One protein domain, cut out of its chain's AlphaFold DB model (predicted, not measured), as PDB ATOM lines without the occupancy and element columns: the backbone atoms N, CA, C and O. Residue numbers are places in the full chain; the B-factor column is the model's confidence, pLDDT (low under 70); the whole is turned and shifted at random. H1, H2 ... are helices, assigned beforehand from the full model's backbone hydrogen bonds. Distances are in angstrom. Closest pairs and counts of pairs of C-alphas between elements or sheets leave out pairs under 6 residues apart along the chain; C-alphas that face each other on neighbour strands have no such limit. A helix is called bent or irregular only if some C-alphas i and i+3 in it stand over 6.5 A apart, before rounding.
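Overview. This is residues 100 to 219 of the 219 residues of an uncharacterized protein of Rhizophagus irregularis (UniProt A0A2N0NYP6). A long, kinked helix, H2, runs through the middle, with H1 crossing it on one side and H6 and H8, side by side and running opposite ways, on the other. The short H3 packs on H8, H5 and H7 lie towards opposite ends of the longest axis, and residues 156 to 161, of which 156 belongs to H4, stick out and stand free. The printed part has 120 residues with eight named helices, H1 to H8 in chain order, and no named strand; its class is all helix. It is compact, with a radius of gyration of the C-alphas of 14.4 A, and spans 43 by 31 by 27 A.

Arrangement. H1, residues 100 to 110, touches H2, residues 118 to 140, about perpendicular at 77 degrees; their closest C-alphas, of Tyr 104 and Ala 125, are 5.2 A apart. H2 is the hub, touching three helices, and has a kink of 74 degrees near residue 134. It is irregular, with C-alphas 133 and 136 lying 7.8 A apart. H3, residues 147 to 150, touches H8, residues 208 to 217, closest at the C-alphas of Phe 148 and Ala 211, 6.2 A apart. H4, residues 153 to 156, is close to H1 but not clearly touching, with the C-alphas of Leu 103 and Thr 154 closest at 6.9 A. H5, residues 164 to 171, only just touches H2, with 3 pairs of C-alphas within 8 A, the closest being Pro 133 and Asn 166 at 7.1 A. H6, residues 181 to 195, touches residues 120 to 127 of H2 at a steep tilt of 53 degrees, opposite ways; the C-alphas of His 123 and Leu 191 are closest at 6.3 A. H6 also touches H8 at a shallow tilt of 24 degrees, opposite ways, closest at the C-alphas of Ile 188 and Ile 216, 5.9 A apart. H7, residues 198 to 201, and H6 meet only through their link. Every O i to N i+4 pair is within hydrogen-bond range in H1, H5, H6 and H8, and 15 of 19 are in H2; H3, H4 and H7 are too short for such a pair.

Along the chain. H1 begins at C-alpha 100, (-2.966, 38.827, 34.275), and is 15.2 A long. H2 is 33.0 A long, H6 21.2 A and H8 14.4 A. H8 ends at C-alpha 217, (17.408, 39.781, 25.775).

Size, cuts and confidence. The two C-alphas farthest apart, of His 173 and Ser 203, are 44.5 A apart. The printed part has no cut and no long link, and ends at the chain's last residue. Mean pLDDT of the printed part is 78.2; 29 residues are under 70, among them 156 to 177.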
ATOM      1  N   ARG A 100      -4.212  39.546  33.994       78.69
ATOM      2  CA  ARG A 100      -2.966  38.827  34.275       78.69
ATOM      3  C   ARG A 100      -3.205  37.319  34.297       78.69
ATOM      4  O   ARG A 100      -2.392  36.583  33.755       78.69
ATOM      5  N   TYR A 101      -4.329  36.874  34.859       81.50
ATOM      6  CA  TYR A 101      -4.714  35.464  34.839       81.50
ATOM      7  C   TYR A 101      -5.172  34.986  33.458       81.50
ATOM      8  O   TYR A 101      -4.899  33.844  33.115       81.50
ATOM      9  N   LEU A 102      -5.778  35.849  32.634       82.62
ATOM     10  CA  LEU A 102      -6.045  35.531  31.225       82.62
ATOM     11  C   LEU A 102      -4.743  35.285  30.455       82.62
ATOM     12  O   LEU A 102      -4.608  34.237  29.841       82.62
ATOM     13  N   LEU A 103      -3.759  36.185  30.574       85.44
ATOM     14  CA  LEU A 103      -2.435  35.996  29.968       85.44
ATOM     15  C   LEU A 103      -1.758  34.714  30.476       85.44
ATOM     16  O   LEU A 103      -1.209  33.949  29.693       85.44
ATOM     17  N   TYR A 104      -1.818  34.459  31.782       87.81
ATOM     18  CA  TYR A 104      -1.295  33.231  32.378       87.81
ATOM     19  C   TYR A 104      -1.964  31.974  31.792       87.81
ATOM     20  O   TYR A 104      -1.270  31.032  31.423       87.81
ATOM     21  N   ASN A 105      -3.290  31.979  31.646       87.12
ATOM     22  CA  ASN A 105      -4.044  30.883  31.041       87.12
ATOM     23  C   ASN A 105      -3.696  30.699  29.554       87.12
ATOM     24  O   ASN A 105      -3.488  29.571  29.127       87.12
ATOM     25  N   GLU A 106      -3.549  31.784  28.789       88.12
ATOM     26  CA  GLU A 106      -3.121  31.714  27.384       88.12
ATOM     27  C   GLU A 106      -1.715  31.114  27.241       88.12
ATOM     28  O   GLU A 106      -1.447  30.396  26.283       88.12
ATOM     29  N   ILE A 107      -0.815  31.370  28.195       89.12
ATOM     30  CA  ILE A 107       0.519  30.753  28.210       89.12
ATOM     31  C   ILE A 107       0.421  29.261  28.543       89.12
ATOM     32  O   ILE A 107       1.159  28.472  27.958       89.12
ATOM     33  N   ILE A 108      -0.484  28.850  29.442       87.44
ATOM     34  CA  ILE A 108      -0.766  27.422  29.664       87.44
ATOM     35  C   ILE A 108      -1.242  26.778  28.364       87.44
ATOM     36  O   ILE A 108      -0.720  25.727  28.002       87.44
ATOM     37  N   ASP A 109      -2.174  27.413  27.653       87.06
ATOM     38  CA  ASP A 109      -2.703  26.905  26.386       87.06
ATOM     39  C   ASP A 109      -1.610  26.822  25.312       87.06
ATOM     40  O   ASP A 109      -1.466  25.795  24.648       87.06
ATOM     41  N   LEU A 110      -0.774  27.856  25.183       86.25
ATOM     42  CA  LEU A 110       0.358  27.874  24.251       86.25
ATOM     43  C   LEU A 110       1.372  26.765  24.563       86.25
ATOM     44  O   LEU A 110       1.966  26.171  23.663       86.25
ATOM     45  N   LEU A 111       1.562  26.466  25.847       81.94
ATOM     46  CA  LEU A 111       2.494  25.451  26.314       81.94
ATOM     47  C   LEU A 111       1.828  24.095  26.590       81.94
ATOM     48  O   LEU A 111       2.514  23.211  27.091       81.94
ATOM     49  N   CYS A 112       0.548  23.897  26.251       69.81
ATOM     50  CA  CYS A 112      -0.280  22.770  26.713       69.81
ATOM     51  C   CYS A 112       0.275  21.376  26.386       69.81
ATOM     52  O   CYS A 112       0.001  20.413  27.102       69.81
ATOM     53  N   ASN A 113       1.097  21.271  25.341       65.56
ATOM     54  CA  ASN A 113       1.786  20.035  24.967       65.56
ATOM     55  C   ASN A 113       2.926  19.657  25.931       65.56
ATOM     56  O   ASN A 113       3.465  18.557  25.847       65.56
ATOM     57  N   HIS A 114       3.280  20.540  26.862       66.69
ATOM     58  CA  HIS A 114       4.364  20.368  27.812       66.69
ATOM     59  C   HIS A 114       3.806  20.209  29.230       66.69
ATOM     60  O   HIS A 114       2.897  20.917  29.665       66.69
ATOM     61  N   LYS A 115       4.392  19.301  30.015       69.00
ATOM     62  CA  LYS A 115       4.133  19.226  31.461       69.00
ATOM     63  C   LYS A 115       4.871  20.362  32.161       69.00
ATOM     64  O   LYS A 115       5.981  20.176  32.653       69.00
ATOM     65  N   VAL A 116       4.272  21.551  32.162       71.12
ATOM     66  CA  VAL A 116       4.932  22.769  32.644       71.12
ATOM     67  C   VAL A 116       4.638  23.033  34.114       71.12
ATOM     68  O   VAL A 116       3.479  23.059  34.543       71.12
ATOM     69  N   GLY A 117       5.694  23.291  34.882       78.50
ATOM     70  CA  GLY A 117       5.576  23.730  36.267       78.50
ATOM     71  C   GLY A 117       4.931  25.113  36.375       78.50
ATOM     72  O   GLY A 117       5.250  26.024  35.610       78.50
ATOM     73  N   LYS A 118       4.056  25.277  37.370       81.31
ATOM     74  CA  LYS A 118       3.335  26.521  37.684       81.31
ATOM     75  C   LYS A 118       4.251  27.740  37.793       81.31
ATOM     76  O   LYS A 118       3.890  28.830  37.352       81.31
ATOM     77  N   GLU A 119       5.425  27.567  38.393       83.56
ATOM     78  CA  GLU A 119       6.388  28.655  38.594       83.56
ATOM     79  C   GLU A 119       6.933  29.183  37.270       83.56
ATOM     80  O   GLU A 119       6.942  30.393  37.066       83.56
ATOM     81  N   PHE A 120       7.267  28.301  36.326       86.44
ATOM     82  CA  PHE A 120       7.744  28.716  35.008       86.44
ATOM     83  C   PHE A 120       6.696  29.548  34.267       86.44
ATOM     84  O   PHE A 120       6.987  30.660  33.831       86.44
ATOM     85  N   VAL A 121       5.451  29.065  34.195       88.12
ATOM     86  CA  VAL A 121       4.353  29.816  33.559       88.12
ATOM     87  C   VAL A 121       4.141  31.159  34.258       88.12
ATOM     88  O   VAL A 121       3.925  32.176  33.602       88.12
ATOM     89  N   THR A 122       4.270  31.197  35.586       88.94
ATOM     90  CA  THR A 122       4.172  32.438  36.364       88.94
ATOM     91  C   THR A 122       5.288  33.423  36.010       88.94
ATOM     92  O   THR A 122       5.006  34.609  35.830       88.94
ATOM     93  N   HIS A 123       6.537  32.966  35.882       90.06
ATOM     94  CA  HIS A 123       7.670  33.811  35.492       90.06
ATOM     95  C   HIS A 123       7.464  34.407  34.094       90.06
ATOM     96  O   HIS A 123       7.580  35.623  33.927       90.06
ATOM     97  N   VAL A 124       7.051  33.587  33.123       90.88
ATOM     98  CA  VAL A 124       6.760  34.037  31.751       90.88
ATOM     99  C   VAL A 124       5.603  35.036  31.728       90.88
ATOM    100  O   VAL A 124       5.723  36.110  31.136       90.88
ATOM    101  N   ALA A 125       4.505  34.736  32.427       90.06
ATOM    102  CA  ALA A 125       3.354  35.629  32.517       90.06
ATOM    103  C   ALA A 125       3.727  36.983  33.133       90.06
ATOM    104  O   ALA A 125       3.250  38.021  32.679       90.06
ATOM    105  N   ASN A 126       4.596  36.988  34.147       88.75
ATOM    106  CA  ASN A 126       5.067  38.220  34.771       88.75
ATOM    107  C   ASN A 126       5.934  39.041  33.822       88.75
ATOM    108  O   ASN A 126       5.684  40.235  33.676       88.75
ATOM    109  N   ALA A 127       6.913  38.419  33.167       90.12
ATOM    110  CA  ALA A 127       7.765  39.094  32.194       90.12
ATOM    111  C   ALA A 127       6.924  39.771  31.103       90.12
ATOM    112  O   ALA A 127       6.985  40.992  30.946       90.12
ATOM    113  N   LEU A 128       6.041  39.006  30.453       88.88
ATOM    114  CA  LEU A 128       5.130  39.508  29.424       88.88
ATOM    115  C   LEU A 128       4.220  40.630  29.953       88.88
ATOM    116  O   LEU A 128       4.093  41.673  29.315       88.88
ATOM    117  N   TRP A 129       3.654  40.473  31.155       85.94
ATOM    118  CA  TRP A 129       2.796  41.484  31.787       85.94
ATOM    119  C   TRP A 129       3.476  42.852  31.948       85.94
ATOM    120  O   TRP A 129       2.802  43.886  31.809       85.94
ATOM    121  N   TYR A 130       4.775  42.858  32.270       83.88
ATOM    122  CA  TYR A 130       5.543  44.074  32.547       83.88
ATOM    123  C   TYR A 130       6.181  44.704  31.310       83.88
ATOM    124  O   TYR A 130       6.269  45.933  31.274       83.88
ATOM    125  N   ILE A 131       6.586  43.923  30.304       83.56
ATOM    126  CA  ILE A 131       7.121  44.490  29.052       83.56
ATOM    127  C   ILE A 131       6.028  45.007  28.121       83.56
ATOM    128  O   ILE A 131       6.283  45.891  27.307       83.56
ATOM    129  N   ASP A 132       4.812  44.472  28.247       82.19
ATOM    130  CA  ASP A 132       3.663  44.762  27.387       82.19
ATOM    131  C   ASP A 132       3.430  46.274  27.133       82.19
ATOM    132  O   ASP A 132       3.373  46.683  25.970       82.19
ATOM    133  N   PRO A 133       3.441  47.156  28.154       79.06
ATOM    134  CA  PRO A 133       3.337  48.603  27.947       79.06
ATOM    135  C   PRO A 133       4.438  49.239  27.090       79.06
ATOM    136  O   PRO A 133       4.242  50.316  26.524       79.06
ATOM    137  N   TYR A 134       5.608  48.607  27.016       81.56
ATOM    138  CA  TYR A 134       6.814  49.146  26.389       81.56
ATOM    139  C   TYR A 134       7.079  48.564  24.998       81.56
ATOM    140  O   TYR A 134       8.042  48.971  24.355       81.56
ATOM    141  N   LEU A 135       6.221  47.679  24.476       81.88
ATOM    142  CA  LEU A 135       6.456  46.989  23.200       81.88
ATOM    143  C   LEU A 135       6.702  47.940  22.017       81.88
ATOM    144  O   LEU A 135       7.582  47.681  21.199       81.88
ATOM    145  N   LYS A 136       5.992  49.076  21.940       82.38
ATOM    146  CA  LYS A 136       6.231  50.095  20.895       82.38
ATOM    147  C   LYS A 136       7.611  50.753  21.018       82.38
ATOM    148  O   LYS A 136       8.242  51.038  20.004       82.38
ATOM    149  N   LEU A 137       8.060  51.006  22.248       83.81
ATOM    150  CA  LEU A 137       9.376  51.584  22.532       83.81
ATOM    151  C   LEU A 137      10.496  50.576  22.254       83.81
ATOM    152  O   LEU A 137      11.531  50.946  21.715       83.81
ATOM    153  N   LEU A 138      10.288  49.306  22.598       85.94
ATOM    154  CA  LEU A 138      11.221  48.229  22.274       85.94
ATOM    155  C   LEU A 138      11.352  48.077  20.754       85.94
ATOM    156  O   LEU A 138      12.461  48.092  20.224       85.94
ATOM    157  N   GLN A 139      10.227  48.068  20.034       86.50
ATOM    158  CA  GLN A 139      10.218  47.962  18.577       86.50
ATOM    159  C   GLN A 139      10.961  49.117  17.890       86.50
ATOM    160  O   GLN A 139      11.659  48.880  16.905       86.50
ATOM    161  N   SER A 140      10.850  50.354  18.392       88.00
ATOM    162  CA  SER A 140      11.592  51.493  17.828       88.00
ATOM    163  C   SER A 140      13.102  51.416  18.071       88.00
ATOM    164  O   SER A 140      13.863  52.088  17.379       88.00
ATOM    165  N   ARG A 141      13.536  50.576  19.016       89.56
ATOM    166  CA  ARG A 141      14.939  50.253  19.307       89.56
ATOM    167  C   ARG A 141      15.398  48.943  18.657       89.56
ATOM    168  O   ARG A 141      16.444  48.428  19.026       89.56
ATOM    169  N   SER A 142      14.617  48.402  17.718       87.75
ATOM    170  CA  SER A 142      14.871  47.106  17.066       87.75
ATOM    171  C   SER A 142      14.832  45.893  18.010       87.75
ATOM    172  O   SER A 142      15.232  44.800  17.619       87.75
ATOM    173  N   CYS A 143      14.285  46.050  19.218       88.69
ATOM    174  CA  CYS A 143      13.997  44.952  20.137       88.69
ATOM    175  C   CYS A 143      12.589  44.427  19.842       88.69
ATOM    176  O   CYS A 143      11.581  45.058  20.171       88.69
ATOM    177  N   HIS A 144      12.502  43.284  19.168       87.06
ATOM    178  CA  HIS A 144      11.226  42.721  18.735       87.06
ATOM    179  C   HIS A 144      10.759  41.606  19.669       87.06
ATOM    180  O   HIS A 144      11.525  40.709  19.997       87.06
ATOM    181  N   MET A 145       9.466  41.618  20.014       86.88
ATOM    182  CA  MET A 145       8.828  40.492  20.703       86.88
ATOM    183  C   MET A 145       9.069  39.186  19.919       86.88
ATOM    184  O   MET A 145       8.830  39.180  18.697       86.88
ATOM    185  N   PRO A 146       9.473  38.087  20.585       89.88
ATOM    186  CA  PRO A 146       9.635  36.784  19.946       89.88
ATOM    187  C   PRO A 146       8.338  36.328  19.267       89.88
ATOM    188  O   PRO A 146       7.248  36.494  19.817       89.88
ATOM    189  N   SER A 147       8.438  35.755  18.063       86.38
ATOM    190  CA  SER A 147       7.268  35.338  17.268       86.38
ATOM    191  C   SER A 147       6.386  34.329  17.994       86.38
ATOM    192  O   SER A 147       5.171  34.441  17.912       86.38
ATOM    193  N   PHE A 148       6.997  33.430  18.766       87.88
ATOM    194  CA  PHE A 148       6.313  32.444  19.599       87.88
ATOM    195  C   PHE A 148       5.246  33.073  20.510       87.88
ATOM    196  O   PHE A 148       4.123  32.591  20.589       87.88
ATOM    197  N   PHE A 149       5.548  34.212  21.144       87.88
ATOM    198  CA  PHE A 149       4.584  34.890  22.014       87.88
ATOM    199  C   PHE A 149       3.547  35.705  21.244       87.88
ATOM    200  O   PHE A 149       2.493  36.002  21.794       87.88
ATOM    201  N   LYS A 150       3.785  36.042  19.970       84.19
ATOM    202  CA  LYS A 150       2.790  36.755  19.148       84.19
ATOM    203  C   LYS A 150       1.560  35.900  18.838       84.19
ATOM    204  O   LYS A 150       0.542  36.457  18.446       84.19
ATOM    205  N   GLU A 151       1.651  34.585  19.026       82.00
ATOM    206  CA  GLU A 151       0.542  33.641  18.861       82.00
ATOM    207  C   GLU A 151      -0.477  33.703  20.009       82.00
ATOM    208  O   GLU A 151      -1.621  33.290  19.825       82.00
ATOM    209  N   LEU A 152      -0.103  34.259  21.171       84.50
ATOM    210  CA  LEU A 152      -1.035  34.457  22.285       84.50
ATOM    211  C   LEU A 152      -2.207  35.324  21.825       84.50
ATOM    212  O   LEU A 152      -2.002  36.347  21.171       84.50
ATOM    213  N   ALA A 153      -3.436  34.964  22.201       78.38
ATOM    214  CA  ALA A 153      -4.634  35.699  21.796       78.38
ATOM    215  C   ALA A 153      -4.572  37.186  22.197       78.38
ATOM    216  O   ALA A 153      -5.067  38.044  21.458       78.38
ATOM    217  N   THR A 154      -3.882  37.489  23.302       73.88
ATOM    218  CA  THR A 154      -3.537  38.846  23.750       73.88
ATOM    219  C   THR A 154      -2.803  39.667  22.677       73.88
ATOM    220  O   THR A 154      -3.041  40.870  22.556       73.88
ATOM    221  N   TYR A 155      -1.934  39.038  21.880       74.88
ATOM    222  CA  TYR A 155      -1.066  39.693  20.892       74.88
ATOM    223  C   TYR A 155      -1.441  39.397  19.429       74.88
ATOM    224  O   TYR A 155      -1.131  40.203  18.552       74.88
ATOM    225  N   ALA A 156      -2.140  38.294  19.155       63.97
ATOM    226  CA  ALA A 156      -2.426  37.792  17.809       63.97
ATOM    227  C   ALA A 156      -3.463  38.619  17.024       63.97
ATOM    228  O   ALA A 156      -3.653  38.411  15.823       63.97
ATOM    229  N   SER A 157      -4.175  39.560  17.657       54.31
ATOM    230  CA  SER A 157      -5.246  40.283  16.967       54.31
ATOM    231  C   SER A 157      -4.731  41.500  16.180       54.31
ATOM    232  O   SER A 157      -4.356  42.522  16.751       54.31
ATOM    233  N   HIS A 158      -4.856  41.445  14.849       47.97
ATOM    234  CA  HIS A 158      -4.940  42.626  13.968       47.97
ATOM    235  C   HIS A 158      -6.239  43.430  14.172       47.97
ATOM    236  O   HIS A 158      -6.492  44.412  13.481       47.97
ATOM    237  N   ASN A 159      -7.090  42.985  15.096       46.16
ATOM    238  CA  ASN A 159      -8.402  43.536  15.346       46.16
ATOM    239  C   ASN A 159      -8.288  44.555  16.485       46.16
ATOM    240  O   ASN A 159      -8.154  44.192  17.654       46.16
ATOM    241  N   THR A 160      -8.293  45.839  16.138       46.72
ATOM    242  CA  THR A 160      -8.108  46.975  17.057       46.72
ATOM    243  C   THR A 160      -9.084  46.961  18.243       46.72
ATOM    244  O   THR A 160      -8.728  47.437  19.317       46.72
ATOM    245  N   ASP A 161     -10.248  46.318  18.087       44.12
ATOM    246  CA  ASP A 161     -11.271  46.151  19.131       44.12
ATOM    247  C   ASP A 161     -10.995  44.983  20.101       44.12
ATOM    248  O   ASP A 161     -11.560  44.937  21.193       44.12
ATOM    249  N   ARG A 162     -10.108  44.038  19.747       42.50
ATOM    250  CA  ARG A 162      -9.605  42.971  20.644       42.50
ATOM    251  C   ARG A 162      -8.227  43.266  21.230       42.50
ATOM    252  O   ARG A 162      -7.852  42.626  22.204       42.50
ATOM    253  N   ASN A 163      -7.545  44.316  20.769       52.16
ATOM    254  CA  ASN A 163      -6.382  44.901  21.451       52.16
ATOM    255  C   ASN A 163      -6.806  45.701  22.712       52.16
ATOM    256  O   ASN A 163      -6.276  46.766  23.042       52.16
ATOM    257  N   THR A 164      -7.809  45.187  23.430       49.16
ATOM    258  CA  THR A 164      -8.374  45.737  24.668       49.16
ATOM    259  C   THR A 164      -7.387  45.677  25.828       49.16
ATOM    260  O   THR A 164      -7.552  46.407  26.808       49.16
ATOM    261  N   TYR A 165      -6.338  44.860  25.708       52.56
ATOM    262  CA  TYR A 165      -5.257  44.757  26.682       52.56
ATOM    263  C   TYR A 165      -4.454  46.059  26.785       52.56
ATOM    264  O   TYR A 165      -4.366  46.654  27.862       52.56
ATOM    265  N   ASN A 166      -3.975  46.562  25.643       53.53
ATOM    266  CA  ASN A 166      -3.289  47.846  25.560       53.53
ATOM    267  C   ASN A 166      -4.260  49.009  25.745       53.53
ATOM    268  O   ASN A 166      -3.949  49.946  26.479       53.53
ATOM    269  N   LEU A 167      -5.457  48.951  25.144       54.41
ATOM    270  CA  LEU A 167      -6.430  50.041  25.258       54.41
ATOM    271  C   LEU A 167      -6.743  50.351  26.724       54.41
ATOM    272  O   LEU A 167      -6.722  51.511  27.110       54.41
ATOM    273  N   ALA A 168      -6.934  49.334  27.562       53.16
ATOM    274  CA  ALA A 168      -7.205  49.537  28.976       53.16
ATOM    275  C   ALA A 168      -5.977  49.919  29.820       53.16
ATOM    276  O   ALA A 168      -6.149  50.547  30.863       53.16
ATOM    277  N   TYR A 169      -4.751  49.600  29.393       55.22
ATOM    278  CA  TYR A 169      -3.551  50.215  29.977       55.22
ATOM    279  C   TYR A 169      -3.562  51.737  29.771       55.22
ATOM    280  O   TYR A 169      -3.256  52.483  30.699       55.22
ATOM    281  N   TYR A 170      -3.975  52.194  28.584       56.31
ATOM    282  CA  TYR A 170      -4.073  53.619  28.260       56.31
ATOM    283  C   TYR A 170      -5.347  54.298  28.802       56.31
ATOM    284  O   TYR A 170      -5.317  55.504  29.031       56.31
ATOM    285  N   THR A 171      -6.451  53.566  29.015       56.22
ATOM    286  CA  THR A 171      -7.753  54.148  29.412       56.22
ATOM    287  C   THR A 171      -8.172  53.893  30.862       56.22
ATOM    288  O   THR A 171      -9.051  54.595  31.359       56.22
ATOM    289  N   SER A 172      -7.574  52.931  31.578       59.28
ATOM    290  CA  SER A 172      -7.933  52.680  32.981       59.28
ATOM    291  C   SER A 172      -7.252  53.664  33.936       59.28
ATOM    292  O   SER A 172      -6.091  54.030  33.772       59.28
ATOM    293  N   HIS A 173      -7.974  54.076  34.979       52.56
ATOM    294  CA  HIS A 173      -7.461  54.976  36.021       52.56
ATOM    295  C   HIS A 173      -6.434  54.309  36.954       52.56
ATOM    296  O   HIS A 173      -5.746  54.993  37.710       52.56
ATOM    297  N   HIS A 174      -6.284  52.984  36.872       56.00
ATOM    298  CA  HIS A 174      -5.273  52.220  37.595       56.00
ATOM    299  C   HIS A 174      -4.095  51.928  36.666       56.00
ATOM    300  O   HIS A 174      -3.997  50.860  36.059       56.00
ATOM    301  N   LYS A 175      -3.193  52.904  36.544       57.03
ATOM    302  CA  LYS A 175      -1.942  52.751  35.794       57.03
ATOM    303  C   LYS A 175      -1.169  51.549  36.356       57.03
ATOM    304  O   LYS A 175      -0.976  51.477  37.570       57.03
ATOM    305  N   LYS A 176      -0.723  50.610  35.501       66.44
ATOM    306  CA  LYS A 176       0.208  49.554  35.953       66.44
ATOM    307  C   LYS A 176       1.412  50.253  36.592       66.44
ATOM    308  O   LYS A 176       1.916  51.235  36.040       66.44
ATOM    309  N   GLU A 177       1.850  49.751  37.740       69.69
ATOM    310  CA  GLU A 177       3.051  50.240  38.411       69.69
ATOM    311  C   GLU A 177       4.232  50.219  37.428       69.69
ATOM    312  O   GLU A 177       4.445  49.227  36.722       69.69
ATOM    313  N   SER A 178       4.981  51.320  37.353       70.19
ATOM    314  CA  SER A 178       6.220  51.354  36.579       70.19
ATOM    315  C   SER A 178       7.189  50.326  37.149       70.19
ATOM    316  O   SER A 178       7.474  50.342  38.347       70.19
ATOM    317  N   ILE A 179       7.706  49.441  36.302       80.38
ATOM    318  CA  ILE A 179       8.699  48.465  36.730       80.38
ATOM    319  C   ILE A 179      10.010  49.175  37.093       80.38
ATOM    320  O   ILE A 179      10.497  50.020  36.344       80.38
ATOM    321  N   SER A 180      10.569  48.859  38.263       85.44
ATOM    322  CA  SER A 180      11.909  49.305  38.645       85.44
ATOM    323  C   SER A 180      12.971  48.416  37.998       85.44
ATOM    324  O   SER A 180      12.721  47.238  37.745       85.44
ATOM    325  N   HIS A 181      14.183  48.941  37.801       85.06
ATOM    326  CA  HIS A 181      15.313  48.138  37.312       85.06
ATOM    327  C   HIS A 181      15.579  46.901  38.182       85.06
ATOM    328  O   HIS A 181      15.833  45.825  37.662       85.06
ATOM    329  N   GLN A 182      15.442  47.022  39.506       87.44
ATOM    330  CA  GLN A 182      15.597  45.888  40.425       87.44
ATOM    331  C   GLN A 182      14.564  44.789  40.158       87.44
ATOM    332  O   GLN A 182      14.905  43.614  40.091       87.44
ATOM    333  N   LYS A 183      13.293  45.164  39.981       86.38
ATOM    334  CA  LYS A 183      12.207  44.215  39.713       86.38
ATOM    335  C   LYS A 183      12.351  43.568  38.336       86.38
ATOM    336  O   LYS A 183      12.011  42.402  38.191       86.38
ATOM    337  N   LEU A 184      12.869  44.305  37.355       87.62
ATOM    338  CA  LEU A 184      13.190  43.785  36.028       87.62
ATOM    339  C   LEU A 184      14.315  42.743  36.088       87.62
ATOM    340  O   LEU A 184      14.126  41.638  35.589       87.62
ATOM    341  N   ASN A 185      15.413  43.044  36.788       89.62
ATOM    342  CA  ASN A 185      16.515  42.098  36.985       89.62
ATOM    343  C   ASN A 185      16.050  40.814  37.683       89.62
ATOM    344  O   ASN A 185      16.396  39.727  37.246       89.62
ATOM    345  N   LEU A 186      15.191  40.918  38.703       89.94
ATOM    346  CA  LEU A 186      14.633  39.734  39.370       89.94
ATOM    347  C   LEU A 186      13.794  38.857  38.424       89.94
ATOM    348  O   LEU A 186      13.780  37.635  38.564       89.94
ATOM    349  N   LEU A 187      13.081  39.458  37.463       89.38
ATOM    350  CA  LEU A 187      12.336  38.695  36.459       89.38
ATOM    351  C   LEU A 187      13.282  37.998  35.479       89.38
ATOM    352  O   LEU A 187      13.060  36.827  35.175       89.38
ATOM    353  N   ILE A 188      14.337  38.687  35.040       88.56
ATOM    354  CA  ILE A 188      15.403  38.126  34.198       88.56
ATOM    355  C   ILE A 188      16.032  36.917  34.899       88.56
ATOM    356  O   ILE A 188      15.951  35.804  34.381       88.56
ATOM    357  N   GLU A 189      16.526  37.097  36.125       89.94
ATOM    358  CA  GLU A 189      17.159  36.037  36.920       89.94
ATOM    359  C   GLU A 189      16.219  34.836  37.125       89.94
ATOM    360  O   GLU A 189      16.630  33.683  36.987       89.94
ATOM    361  N   SER A 190      14.928  35.074  37.399       88.88
ATOM    362  CA  SER A 190      13.952  33.984  37.557       88.88
ATOM    363  C   SER A 190      13.753  33.160  36.279       88.88
ATOM    364  O   SER A 190      13.581  31.936  36.344       88.88
ATOM    365  N   LEU A 191      13.791  33.808  35.111       89.06
ATOM    366  CA  LEU A 191      13.657  33.142  33.819       89.06
ATOM    367  C   LEU A 191      14.936  32.384  33.468       89.06
ATOM    368  O   LEU A 191      14.842  31.214  33.096       89.06
ATOM    369  N   GLU A 192      16.106  32.990  33.675       89.00
ATOM    370  CA  GLU A 192      17.418  32.354  33.495       89.00
ATOM    371  C   GLU A 192      17.554  31.086  34.348       89.00
ATOM    372  O   GLU A 192      17.920  30.019  33.850       89.00
ATOM    373  N   LEU A 193      17.169  31.161  35.627       85.06
ATOM    374  CA  LEU A 193      17.148  30.003  36.524       85.06
ATOM    375  C   LEU A 193      16.195  28.906  36.049       85.06
ATOM    376  O   LEU A 193      16.473  27.722  36.257       85.06
ATOM    377  N   SER A 194      15.079  29.287  35.424       82.88
ATOM    378  CA  SER A 194      14.098  28.330  34.916       82.88
ATOM    379  C   SER A 194      14.591  27.617  33.654       82.88
ATOM    380  O   SER A 194      14.400  26.409  33.535       82.88
ATOM    381  N   ILE A 195      15.264  28.325  32.740       82.50
ATOM    382  CA  ILE A 195      15.850  27.725  31.528       82.50
ATOM    383  C   ILE A 195      17.201  27.029  31.784       82.50
ATOM    384  O   ILE A 195      17.689  26.294  30.934       82.50
ATOM    385  N   GLY A 196      17.807  27.218  32.957       77.00
ATOM    386  CA  GLY A 196      18.993  26.469  33.390       77.00
ATOM    387  C   GLY A 196      18.695  25.060  33.925       77.00
ATOM    388  O   GLY A 196      19.610  24.362  34.367       77.00
ATOM    389  N   GLN A 197      17.424  24.648  33.947       75.38
ATOM    390  CA  GLN A 197      16.983  23.359  34.483       75.38
ATOM    391  C   GLN A 197      17.168  22.213  33.477       75.38
ATOM    392  O   GLN A 197      17.153  22.401  32.265       75.38
ATOM    393  N   SER A 198      17.287  20.980  33.972       63.28
ATOM    394  CA  SER A 198      17.619  19.803  33.150       63.28
ATOM    395  C   SER A 198      16.564  19.415  32.103       63.28
ATOM    396  O   SER A 198      16.904  18.764  31.117       63.28
ATOM    397  N   TRP A 199      15.301  19.820  32.278       71.50
ATOM    398  CA  TRP A 199      14.201  19.512  31.350       71.50
ATOM    399  C   TRP A 199      14.281  20.274  30.016       71.50
ATOM    400  O   TRP A 199      13.636  19.882  29.046       71.50
ATOM    401  N   VAL A 200      15.098  21.327  29.956       68.00
ATOM    402  CA  VAL A 200      15.233  22.257  28.823       68.00
ATOM    403  C   VAL A 200      15.873  21.610  27.590       68.00
ATOM    404  O   VAL A 200      15.619  22.039  26.470       68.00
ATOM    405  N   ASN A 201      16.642  20.532  27.771       67.38
ATOM    406  CA  ASN A 201      17.341  19.834  26.683       67.38
ATOM    407  C   ASN A 201      16.457  18.856  25.886       67.38
ATOM    408  O   ASN A 201      16.952  18.168  24.992       67.38
ATOM    409  N   ASN A 202      15.169  18.733  26.219       74.06
ATOM    410  CA  ASN A 202      14.246  17.890  25.464       74.06
ATOM    411  C   ASN A 202      13.815  18.609  24.170       74.06
ATOM    412  O   ASN A 202      13.465  19.786  24.198       74.06
ATOM    413  N   SER A 203      13.799  17.887  23.044       76.12
ATOM    414  CA  SER A 203      13.439  18.399  21.713       76.12
ATOM    415  C   SER A 203      12.068  19.074  21.638       76.12
ATOM    416  O   SER A 203      11.835  19.885  20.744       76.12
ATOM    417  N   GLU A 204      11.166  18.764  22.571       73.00
ATOM    418  CA  GLU A 204       9.865  19.429  22.715       73.00
ATOM    419  C   GLU A 204      10.014  20.952  22.933       73.00
ATOM    420  O   GLU A 204       9.216  21.739  22.430       73.00
ATOM    421  N   TRP A 205      11.105  21.396  23.565       80.62
ATOM    422  CA  TRP A 205      11.337  22.793  23.939       80.62
ATOM    423  C   TRP A 205      12.080  23.635  22.891       80.62
ATOM    424  O   TRP A 205      12.335  24.820  23.129       80.62
ATOM    425  N   ASN A 206      12.391  23.064  21.724       82.38
ATOM    426  CA  ASN A 206      13.240  23.683  20.699       82.38
ATOM    427  C   ASN A 206      12.724  25.033  20.171       82.38
ATOM    428  O   ASN A 206      13.523  25.846  19.722       82.38
ATOM    429  N   ASN A 207      11.415  25.288  20.234       81.06
ATOM    430  CA  ASN A 207      10.832  26.571  19.821       81.06
ATOM    431  C   ASN A 207      10.604  27.518  21.008       81.06
ATOM    432  O   ASN A 207      10.748  28.732  20.880       81.06
ATOM    433  N   THR A 208      10.277  26.962  22.174       85.06
ATOM    434  CA  THR A 208       9.933  27.724  23.377       85.06
ATOM    435  C   THR A 208      11.166  28.346  24.025       85.06
ATOM    436  O   THR A 208      11.141  29.513  24.402       85.06
ATOM    437  N   ILE A 209      12.262  27.598  24.161       87.56
ATOM    438  CA  ILE A 209      13.439  28.062  24.910       87.56
ATOM    439  C   ILE A 209      14.173  29.194  24.192       87.56
ATOM    440  O   ILE A 209      14.431  30.206  24.844       87.56
ATOM    441  N   PRO A 210      14.427  29.127  22.871       89.88
ATOM    442  CA  PRO A 210      14.953  30.279  22.145       89.88
ATOM    443  C   PRO A 210      14.051  31.511  22.262       89.88
ATOM    444  O   PRO A 210      14.551  32.619  22.415       89.88
ATOM    445  N   ALA A 211      12.726  31.331  22.270       90.81
ATOM    446  CA  ALA A 211      11.806  32.447  22.467       90.81
ATOM    447  C   ALA A 211      11.916  33.061  23.870       90.81
ATOM    448  O   ALA A 211      11.842  34.280  23.997       90.81
ATOM    449  N   ILE A 212      12.116  32.250  24.911       90.69
ATOM    450  CA  ILE A 212      12.357  32.735  26.278       90.69
ATOM    451  C   ILE A 212      13.693  33.475  26.367       90.69
ATOM    452  O   ILE A 212      13.748  34.535  26.979       90.69
ATOM    453  N   ILE A 213      14.750  32.972  25.724       90.38
ATOM    454  CA  ILE A 213      16.050  33.658  25.670       90.38
ATOM    455  C   ILE A 213      15.895  35.020  24.992       90.38
ATOM    456  O   ILE A 213      16.261  36.036  25.572       90.38
ATOM    457  N   SER A 214      15.249  35.075  23.826       91.69
ATOM    458  CA  SER A 214      14.982  36.351  23.153       91.69
ATOM    459  C   SER A 214      14.074  37.278  23.965       91.69
ATOM    460  O   SER A 214      14.190  38.492  23.847       91.69
ATOM    461  N   LEU A 215      13.168  36.741  24.790       92.06
ATOM    462  CA  LEU A 215      12.368  37.538  25.722       92.06
ATOM    463  C   LEU A 215      13.247  38.175  26.806       92.06
ATOM    464  O   LEU A 215      13.059  39.349  27.108       92.06
ATOM    465  N   ILE A 216      14.204  37.425  27.356       91.12
ATOM    466  CA  ILE A 216      15.180  37.928  28.332       91.12
ATOM    467  C   ILE A 216      16.061  39.016  27.702       91.12
ATOM    468  O   ILE A 216      16.283  40.046  28.319       91.12
ATOM    469  N   GLU A 217      16.521  38.829  26.464       90.81
ATOM    470  CA  GLU A 217      17.408  39.781  25.775       90.81
ATOM    471  C   GLU A 217      16.761  41.147  25.486       90.81
ATOM    472  O   GLU A 217      17.467  42.150  25.364       90.81
ATOM    473  N   ILE A 218      15.432  41.200  25.340       89.31
ATOM    474  CA  ILE A 218      14.704  42.458  25.091       89.31
ATOM    475  C   ILE A 218      14.218  43.148  26.371       89.31
ATOM    476  O   ILE A 218      13.677  44.255  26.274       89.31
ATOM    477  N   MET A 219      14.341  42.484  27.522       87.25
ATOM    478  CA  MET A 219      13.991  43.014  28.843       87.25
ATOM    479  C   MET A 219      15.121  43.883  29.381       87.25
ATOM    480  O   MET A 219      14.814  45.051  29.708       87.25
TER     481      MET A 219